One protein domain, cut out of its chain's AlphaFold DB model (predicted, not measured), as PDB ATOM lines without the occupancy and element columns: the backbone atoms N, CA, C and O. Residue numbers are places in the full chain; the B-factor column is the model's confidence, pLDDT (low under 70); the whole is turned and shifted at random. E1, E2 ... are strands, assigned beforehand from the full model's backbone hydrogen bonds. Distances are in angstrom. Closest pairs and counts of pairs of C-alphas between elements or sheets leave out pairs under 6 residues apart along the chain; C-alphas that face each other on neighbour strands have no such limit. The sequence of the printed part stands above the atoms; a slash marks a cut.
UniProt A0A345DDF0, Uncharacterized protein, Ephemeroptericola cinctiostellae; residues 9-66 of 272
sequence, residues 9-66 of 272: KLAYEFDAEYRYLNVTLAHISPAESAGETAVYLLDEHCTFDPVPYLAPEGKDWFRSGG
ATOM      1  N   LYS A   9     -12.286  45.506  14.717       80.00
ATOM      2  CA  LYS A   9     -12.205  44.086  14.365       80.00
ATOM      3  C   LYS A   9     -13.464  43.679  13.611       80.00
ATOM      4  O   LYS A   9     -14.532  44.228  13.865       80.00
ATOM      5  N   LEU A  10     -13.334  42.712  12.708       79.06
ATOM      6  CA  LEU A  10     -14.501  42.079  12.098       79.06
ATOM      7  C   LEU A  10     -15.223  41.245  13.159       79.06
ATOM      8  O   LEU A  10     -14.583  40.492  13.897       79.06
ATOM      9  N   ALA A  11     -16.537  41.399  13.218       78.75
ATOM     10  CA  ALA A  11     -17.448  40.583  14.000       78.75
ATOM     11  C   ALA A  11     -18.530  40.027  13.073       78.75
ATOM     12  O   ALA A  11     -18.788  40.578  12.003       78.75
ATOM     13  N   TYR A  12     -19.148  38.928  13.477       80.38
ATOM     14  CA  TYR A  12     -20.247  38.325  12.729       80.38
ATOM     15  C   TYR A  12     -21.547  38.606  13.467       80.38
ATOM     16  O   TYR A  12     -21.625  38.322  14.664       80.38
ATOM     17  N   GLU A  13     -22.518  39.182  12.763       82.75
ATOM     18  CA  GLU A  13     -23.842  39.522  13.282       82.75
ATOM     19  C   GLU A  13     -24.804  38.349  13.072       82.75
ATOM     20  O   GLU A  13     -24.810  37.713  12.011       82.75
ATOM     21  N   PHE A  14     -25.625  38.080  14.084       79.38
ATOM     22  CA  PHE A  14     -26.655  37.055  14.067       79.38
ATOM     23  C   PHE A  14     -28.025  37.642  14.436       79.38
ATOM     24  O   PHE A  14     -28.104  38.687  15.078       79.38
ATOM     25  N   ASP A  15     -29.112  36.977  14.043       77.50
ATOM     26  CA  ASP A  15     -30.447  37.273  14.579       77.50
ATOM     27  C   ASP A  15     -30.658  36.664  15.983       77.50
ATOM     28  O   ASP A  15     -29.771  36.014  16.550       77.50
ATOM     29  N   ALA A  16     -31.848  36.875  16.559       77.19
ATOM     30  CA  ALA A  16     -32.213  36.357  17.881       77.19
ATOM     31  C   ALA A  16     -32.206  34.815  17.948       77.19
ATOM     32  O   ALA A  16     -32.090  34.229  19.029       77.19
ATOM     33  N   GLU A  17     -32.293  34.152  16.797       70.19
ATOM     34  CA  GLU A  17     -32.254  32.708  16.616       70.19
ATOM     35  C   GLU A  17     -30.843  32.183  16.273       70.19
ATOM     36  O   GLU A  17     -30.683  30.990  16.001       70.19
ATOM     37  N   TYR A  18     -29.807  33.028  16.354       72.25
ATOM     38  CA  TYR A  18     -28.407  32.718  16.030       72.25
ATOM     39  C   TYR A  18     -28.160  32.358  14.559       72.25
ATOM     40  O   TYR A  18     -27.269  31.559  14.244       72.25
ATOM     41  N   ARG A  19     -28.925  32.937  13.635       72.81
ATOM     42  CA  ARG A  19     -28.686  32.814  12.195       72.81
ATOM     43  C   ARG A  19     -27.766  33.921  11.717       72.81
ATOM     44  O   ARG A  19     -27.985  35.083  12.030       72.81
ATOM     45  N   TYR A  20     -26.744  33.554  10.955       77.56
ATOM     46  CA  TYR A  20     -25.793  34.501  10.388       77.56
ATOM     47  C   TYR A  20     -26.493  35.512   9.477       77.56
ATOM     48  O   TYR A  20     -27.189  35.120   8.540       77.56
ATOM     49  N   LEU A  21     -26.280  36.801   9.743       76.69
ATOM     50  CA  LEU A  21     -26.830  37.900   8.956       76.69
ATOM     51  C   LEU A  21     -25.774  38.497   8.027       76.69
ATOM     52  O   LEU A  21     -25.965  38.537   6.811       76.69
ATOM     53  N   ASN A  22     -24.669  38.989   8.590       76.19
ATOM     54  CA  ASN A  22     -23.596  39.644   7.846       76.19
ATOM     55  C   ASN A  22     -22.299  39.752   8.677       76.19
ATOM     56  O   ASN A  22     -22.243  39.378   9.852       76.19
ATOM     57  N   VAL A  23     -21.253  40.303   8.054       79.00
ATOM     58  CA  VAL A  23     -20.057  40.782   8.757       79.00
ATOM     59  C   VAL A  23     -20.249  42.248   9.146       79.00
ATOM     60  O   VAL A  23     -20.524  43.087   8.287       79.00
ATOM     61  N   THR A  24     -19.999  42.561  10.413       82.94
ATOM     62  CA  THR A  24     -20.032  43.914  10.977       82.94
ATOM     63  C   THR A  24     -18.679  44.305  11.591       82.94
ATOM     64  O   THR A  24     -17.734  43.510  11.650       82.94
ATOM     65  N   LEU A  25     -18.546  45.563  12.015       83.25
ATOM     66  CA  LEU A  25     -17.344  46.101  12.652       83.25
ATOM     67  C   LEU A  25     -17.573  46.291  14.149       83.25
ATOM     68  O   LEU A  25     -18.433  47.060  14.563       83.25
ATOM     69  N   ALA A  26     -16.729  45.666  14.963       83.69
ATOM     70  CA  ALA A  26     -16.656  45.950  16.386       83.69
ATOM     71  C   ALA A  26     -15.563  46.986  16.648       83.69
ATOM     72  O   ALA A  26     -14.387  46.779  16.319       83.69
ATOM     73  N   HIS A  27     -15.945  48.105  17.252       82.00
ATOM     74  CA  HIS A  27     -15.042  49.216  17.523       82.00
ATOM     75  C   HIS A  27     -14.302  49.021  18.849       82.00
ATOM     76  O   HIS A  27     -14.866  48.525  19.827       82.00
ATOM     77  N   ILE A  28     -13.030  49.429  18.893       79.56
ATOM     78  CA  ILE A  28     -12.274  49.466  20.148       79.56
ATOM     79  C   ILE A  28     -12.918  50.469  21.114       79.56
ATOM     80  O   ILE A  28     -13.300  51.572  20.717       79.56
ATOM     81  N   SER A  29     -13.028  50.096  22.388       75.12
ATOM     82  CA  SER A  29     -13.497  50.993  23.439       75.12
ATOM     83  C   SER A  29     -12.584  52.226  23.511       75.12
ATOM     84  O   SER A  29     -11.376  52.078  23.741       75.12
ATOM     85  N   PRO A  30     -13.119  53.454  23.366       67.00
ATOM     86  CA  PRO A  30     -12.318  54.673  23.466       67.00
ATOM     87  C   PRO A  30     -11.577  54.792  24.805       67.00
ATOM     88  O   PRO A  30     -10.467  55.321  24.844       67.00
ATOM     89  N   ALA A  31     -12.161  54.255  25.884       65.19
ATOM     90  CA  ALA A  31     -11.621  54.311  27.241       65.19
ATOM     91  C   ALA A  31     -10.433  53.360  27.479       65.19
ATOM     92  O   ALA A  31      -9.607  53.623  28.350       65.19
ATOM     93  N   GLU A  32     -10.327  52.280  26.703       64.75
ATOM     94  CA  GLU A  32      -9.346  51.204  26.930       64.75
ATOM     95  C   GLU A  32      -8.342  51.054  25.777       64.75
ATOM     96  O   GLU A  32      -7.459  50.201  25.806       64.75
ATOM     97  N   SER A  33      -8.409  51.953  24.791       57.78
ATOM     98  CA  SER A  33      -7.492  52.017  23.644       57.78
ATOM     99  C   SER A  33      -6.013  52.256  24.007       57.78
ATOM    100  O   SER A  33      -5.146  52.105  23.148       57.78
ATOM    101  N   ALA A  34      -5.716  52.600  25.266       56.88
ATOM    102  CA  ALA A  34      -4.381  52.938  25.768       56.88
ATOM    103  C   ALA A  34      -3.763  51.895  26.734       56.88
ATOM    104  O   ALA A  34      -2.698  52.162  27.296       56.88
ATOM    105  N   GLY A  35      -4.414  50.744  26.958       61.75
ATOM    106  CA  GLY A  35      -3.962  49.691  27.888       61.75
ATOM    107  C   GLY A  35      -3.193  48.524  27.241       61.75
ATOM    108  O   GLY A  35      -3.033  48.464  26.027       61.75
ATOM    109  N   GLU A  36      -2.739  47.559  28.058       59.84
ATOM    110  CA  GLU A  36      -2.124  46.288  27.598       59.84
ATOM    111  C   GLU A  36      -3.117  45.345  26.899       59.84
ATOM    112  O   GLU A  36      -2.715  44.387  26.235       59.84
ATOM    113  N   THR A  37      -4.415  45.594  27.063       60.16
ATOM    114  CA  THR A  37      -5.502  44.774  26.530       60.16
ATOM    115  C   THR A  37      -6.530  45.681  25.863       60.16
ATOM    116  O   THR A  37      -7.092  46.559  26.508       60.16
ATOM    117  N   ALA A  38      -6.783  45.473  24.569       69.81
ATOM    118  CA  ALA A  38      -7.852  46.164  23.855       69.81
ATOM    119  C   ALA A  38      -9.191  45.450  24.047       69.81
ATOM    120  O   ALA A  38      -9.337  44.291  23.644       69.81
ATOM    121  N   VAL A  39     -10.177  46.170  24.577       77.81
ATOM    122  CA  VAL A  39     -11.576  45.733  24.612       77.81
ATOM    123  C   VAL A  39     -12.318  46.310  23.417       77.81
ATOM    124  O   VAL A  39     -12.234  47.504  23.129       77.81
ATOM    125  N   TYR A  40     -13.039  45.445  22.711       81.19
ATOM    126  CA  TYR A  40     -13.879  45.803  21.574       81.19
ATOM    127  C   TYR A  40     -15.336  45.643  21.986       81.19
ATOM    128  O   TYR A  40     -15.692  44.645  22.611       81.19
ATOM    129  N   LEU A  41     -16.155  46.633  21.649       79.44
ATOM    130  CA  LEU A  41     -17.581  46.619  21.944       79.44
ATOM    131  C   LEU A  41     -18.288  45.729  20.918       79.44
ATOM    132  O   LEU A  41     -18.140  45.942  19.715       79.44
ATOM    133  N   LEU A  42     -19.017  44.731  21.411       78.81
ATOM    134  CA  LEU A  42     -19.855  43.830  20.626       78.81
ATOM    135  C   LEU A  42     -21.314  44.075  20.989       78.81
ATOM    136  O   LEU A  42     -21.637  44.190  22.175       78.81
ATOM    137  N   ASP A  43     -22.175  44.085  19.980       78.06
ATOM    138  CA  ASP A  43     -23.615  43.998  20.197       78.06
ATOM    139  C   ASP A  43     -24.003  42.583  20.665       78.06
ATOM    140  O   ASP A  43     -23.270  41.617  20.449       78.06
ATOM    141  N   GLU A  44     -25.162  42.457  21.320       77.25
ATOM    142  CA  GLU A  44     -25.624  41.232  22.003       77.25
ATOM    143  C   GLU A  44     -25.669  39.986  21.099       77.25
ATOM    144  O   GLU A  44     -25.459  38.868  21.570       77.25
ATOM    145  N   HIS A  45     -25.876  40.177  19.794       78.06
ATOM    146  CA  HIS A  45     -25.922  39.104  18.798       78.06
ATOM    147  C   HIS A  45     -24.685  39.065  17.893       78.06
ATOM    148  O   HIS A  45     -24.747  38.564  16.772       78.06
ATOM    149  N   CYS A  46     -23.554  39.599  18.353       78.75
ATOM    150  CA  CYS A  46     -22.293  39.561  17.624       78.75
ATOM    151  C   CYS A  46     -21.261  38.671  18.324       78.75
ATOM    152  O   CYS A  46     -21.130  38.687  19.547       78.75
ATOM    153  N   THR A  47     -20.454  37.942  17.549       75.69
ATOM    154  CA  THR A  47     -19.303  37.190  18.081       75.69
ATOM    155  C   THR A  47     -18.014  37.507  17.331       75.69
ATOM    156  O   THR A  47     -18.010  37.742  16.118       75.69
ATOM    157  N   PHE A  48     -16.901  37.475  18.067       70.56
ATOM    158  CA  PHE A  48     -15.573  37.331  17.483       70.56
ATOM    159  C   PHE A  48     -15.282  35.846  17.279       70.56
ATOM    160  O   PHE A  48     -15.547  35.045  18.169       70.56
ATOM    161  N   ASP A  49     -14.683  35.518  16.136       65.69
ATOM    162  CA  ASP A  49     -14.360  34.158  15.690       65.69
ATOM    163  C   ASP A  49     -15.581  33.291  15.334       65.69
ATOM    164  O   ASP A  49     -16.553  33.190  16.083       65.69
ATOM    165  N   PRO A  50     -15.528  32.678  14.143       52.56
ATOM    166  CA  PRO A  50     -14.658  31.519  13.986       52.56
ATOM    167  C   PRO A  50     -13.879  31.532  12.680       52.56
ATOM    168  O   PRO A  50     -14.459  31.447  11.607       52.56
ATOM    169  N   VAL A  51     -12.557  31.617  12.786       56.72
ATOM    170  CA  VAL A  51     -11.560  31.465  11.729       56.72
ATOM    171  C   VAL A  51     -11.954  32.237  10.455       56.72
ATOM    172  O   VAL A  51     -12.657  31.687   9.614       56.72
ATOM    173  N   PRO A  52     -11.486  33.483  10.243       55.94
ATOM    174  CA  PRO A  52     -11.946  34.367   9.160       55.94
ATOM    175  C   PRO A  52     -12.017  33.745   7.755       55.94
ATOM    176  O   PRO A  52     -12.829  34.154   6.938       55.94
ATOM    177  N   TYR A  53     -11.185  32.740   7.483       57.34
ATOM    178  CA  TYR A  53     -11.113  32.015   6.210       57.34
ATOM    179  C   TYR A  53     -12.206  30.939   6.027       57.34
ATOM    180  O   TYR A  53     -12.249  30.298   4.983       57.34
ATOM    181  N   LEU A  54     -13.051  30.705   7.036       56.31
ATOM    182  CA  LEU A  54     -14.196  29.786   7.003       56.31
ATOM    183  C   LEU A  54     -15.542  30.524   7.055       56.31
ATOM    184  O   LEU A  54     -16.578  29.864   7.100       56.31
ATOM    185  N   ALA A  55     -15.535  31.863   7.077       61.59
ATOM    186  CA  ALA A  55     -16.757  32.657   7.054       61.59
ATOM    187  C   ALA A  55     -17.594  32.300   5.812       61.59
ATOM    188  O   ALA A  55     -17.046  32.262   4.707       61.59
ATOM    189  N   PRO A  56     -18.898  32.032   5.962       65.69
ATOM    190  CA  PRO A  56     -19.717  31.651   4.831       65.69
ATOM    191  C   PRO A  56     -19.864  32.784   3.812       65.69
ATOM    192  O   PRO A  56     -20.206  33.915   4.161       65.69
ATOM    193  N   GLU A  57     -19.647  32.466   2.536       59.28
ATOM    194  CA  GLU A  57     -19.932  33.357   1.413       59.28
ATOM    195  C   GLU A  57     -21.314  33.012   0.834       59.28
ATOM    196  O   GLU A  57     -21.501  31.932   0.280       59.28
ATOM    197  N   GLY A  58     -22.292  33.920   0.921       57.09
ATOM    198  CA  GLY A  58     -23.546  33.797   0.162       57.09
ATOM    199  C   GLY A  58     -24.836  33.700   0.981       57.09
ATOM    200  O   GLY A  58     -24.896  34.127   2.127       57.09
ATOM    201  N   LYS A  59     -25.903  33.225   0.318       53.12
ATOM    202  CA  LYS A  59     -27.313  33.257   0.772       53.12
ATOM    203  C   LYS A  59     -27.761  32.017   1.561       53.12
ATOM    204  O   LYS A  59     -28.952  31.879   1.838       53.12
ATOM    205  N   ASP A  60     -26.841  31.114   1.866       59.16
ATOM    206  CA  ASP A  60     -27.135  29.945   2.687       59.16
ATOM    207  C   ASP A  60     -27.103  30.348   4.172       59.16
ATOM    208  O   ASP A  60     -26.351  31.239   4.564       59.16
ATOM    209  N   TRP A  61     -27.951  29.746   5.008       63.72
ATOM    210  CA  TRP A  61     -28.043  30.106   6.426       63.72
ATOM    211  C   TRP A  61     -27.025  29.314   7.254       63.72
ATOM    212  O   TRP A  61     -26.901  28.098   7.112       63.72
ATOM    213  N   PHE A  62     -26.316  29.981   8.163       68.19
ATOM    214  CA  PHE A  62     -25.298  29.354   9.011       68.19
ATOM    215  C   PHE A  62     -25.475  29.753  10.474       68.19
ATOM    216  O   PHE A  62     -25.984  30.831  10.770       68.19
ATOM    217  N   ARG A  63     -25.012  28.905  11.396       68.50
ATOM    218  CA  ARG A  63     -24.845  29.249  12.817       68.50
ATOM    219  C   ARG A  63     -23.457  28.847  13.306       68.50
ATOM    220  O   ARG A  63     -22.862  27.915  12.757       68.50
ATOM    221  N   SER A  64     -22.962  29.488  14.359       65.12
ATOM    222  CA  SER A  64     -21.766  29.017  15.067       65.12
ATOM    223  C   SER A  64     -22.110  27.805  15.953       65.12
ATOM    224  O   SER A  64     -23.179  27.736  16.561       65.12
ATOM    225  N   GLY A  65     -21.238  26.792  15.985       58.38
ATOM    226  CA  GLY A  65     -21.458  25.540  16.714       58.38
ATOM    227  C   GLY A  65     -20.406  25.251  17.791       58.38
ATOM    228  O   GLY A  65     -19.223  25.136  17.483       58.38
ATOM    229  N   GLY A  66     -20.857  25.023  19.032       56.12
ATOM    230  CA  GLY A  66     -20.129  24.313  20.102       56.12
ATOM    231  C   GLY A  66     -18.737  24.837  20.502       56.12
ATOM    232  O   GLY A  66     -18.283  25.885  20.056       56.12
TER     233      GLY A  66
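What this domain is: This is residues 9 to 66 of the 272 residues of an uncharacterized protein of Ephemeroptericola cinctiostellae (UniProt A0A345DDF0). Little regular structure: a two-strand hairpin, E1 and E2, with a long loop that runs out past the end of E2, folds back beside E1 and leads to the short strand E3 near the start of E2. The printed part has 58 residues, with no named helix and three named strands, E1, E2, E3, holding 18 residues: all strand, the sheet E1 - E2 antiparallel. It is loose, with a radius of gyration of the C-alphas of 12.9 A, and elongated, 40 by 24 by 21 A.

Where its parts are: E1, residues 9 to 14, starts at C-alpha 9 (-12.205, 44.086, 14.365) and is 16.1 A long. E2, residues 20 to 27, is 19.6 A long and bends by 56 degrees at residue 23. E3, residues 62 to 65, is 9.4 A long and ends at C-alpha 65 (-21.458, 25.540, 16.714).

How they stand to each other: E1 and E2 form a hairpin, antiparallel at 144 degrees; N 11 and O 24 are within hydrogen-bond range at 2.9 A. Residues 12 to 13 of E1 pair antiparallel with residues 46 to 47. E3 pairs with no named strand; its closest C-alpha to E2 is Phe 62, 5.4 A from that of Tyr 20. E1 and E3 are only just apart, closest 8.1 A.

The domain as a whole: The C-alphas farthest apart, of Ala 34 and Asp 60, are 39.7 A apart. The printed part has no cut; the link E2 to E3 is long, 34 residues. The pLDDT is under 70 in residues 30 to 38 and 49 to 66.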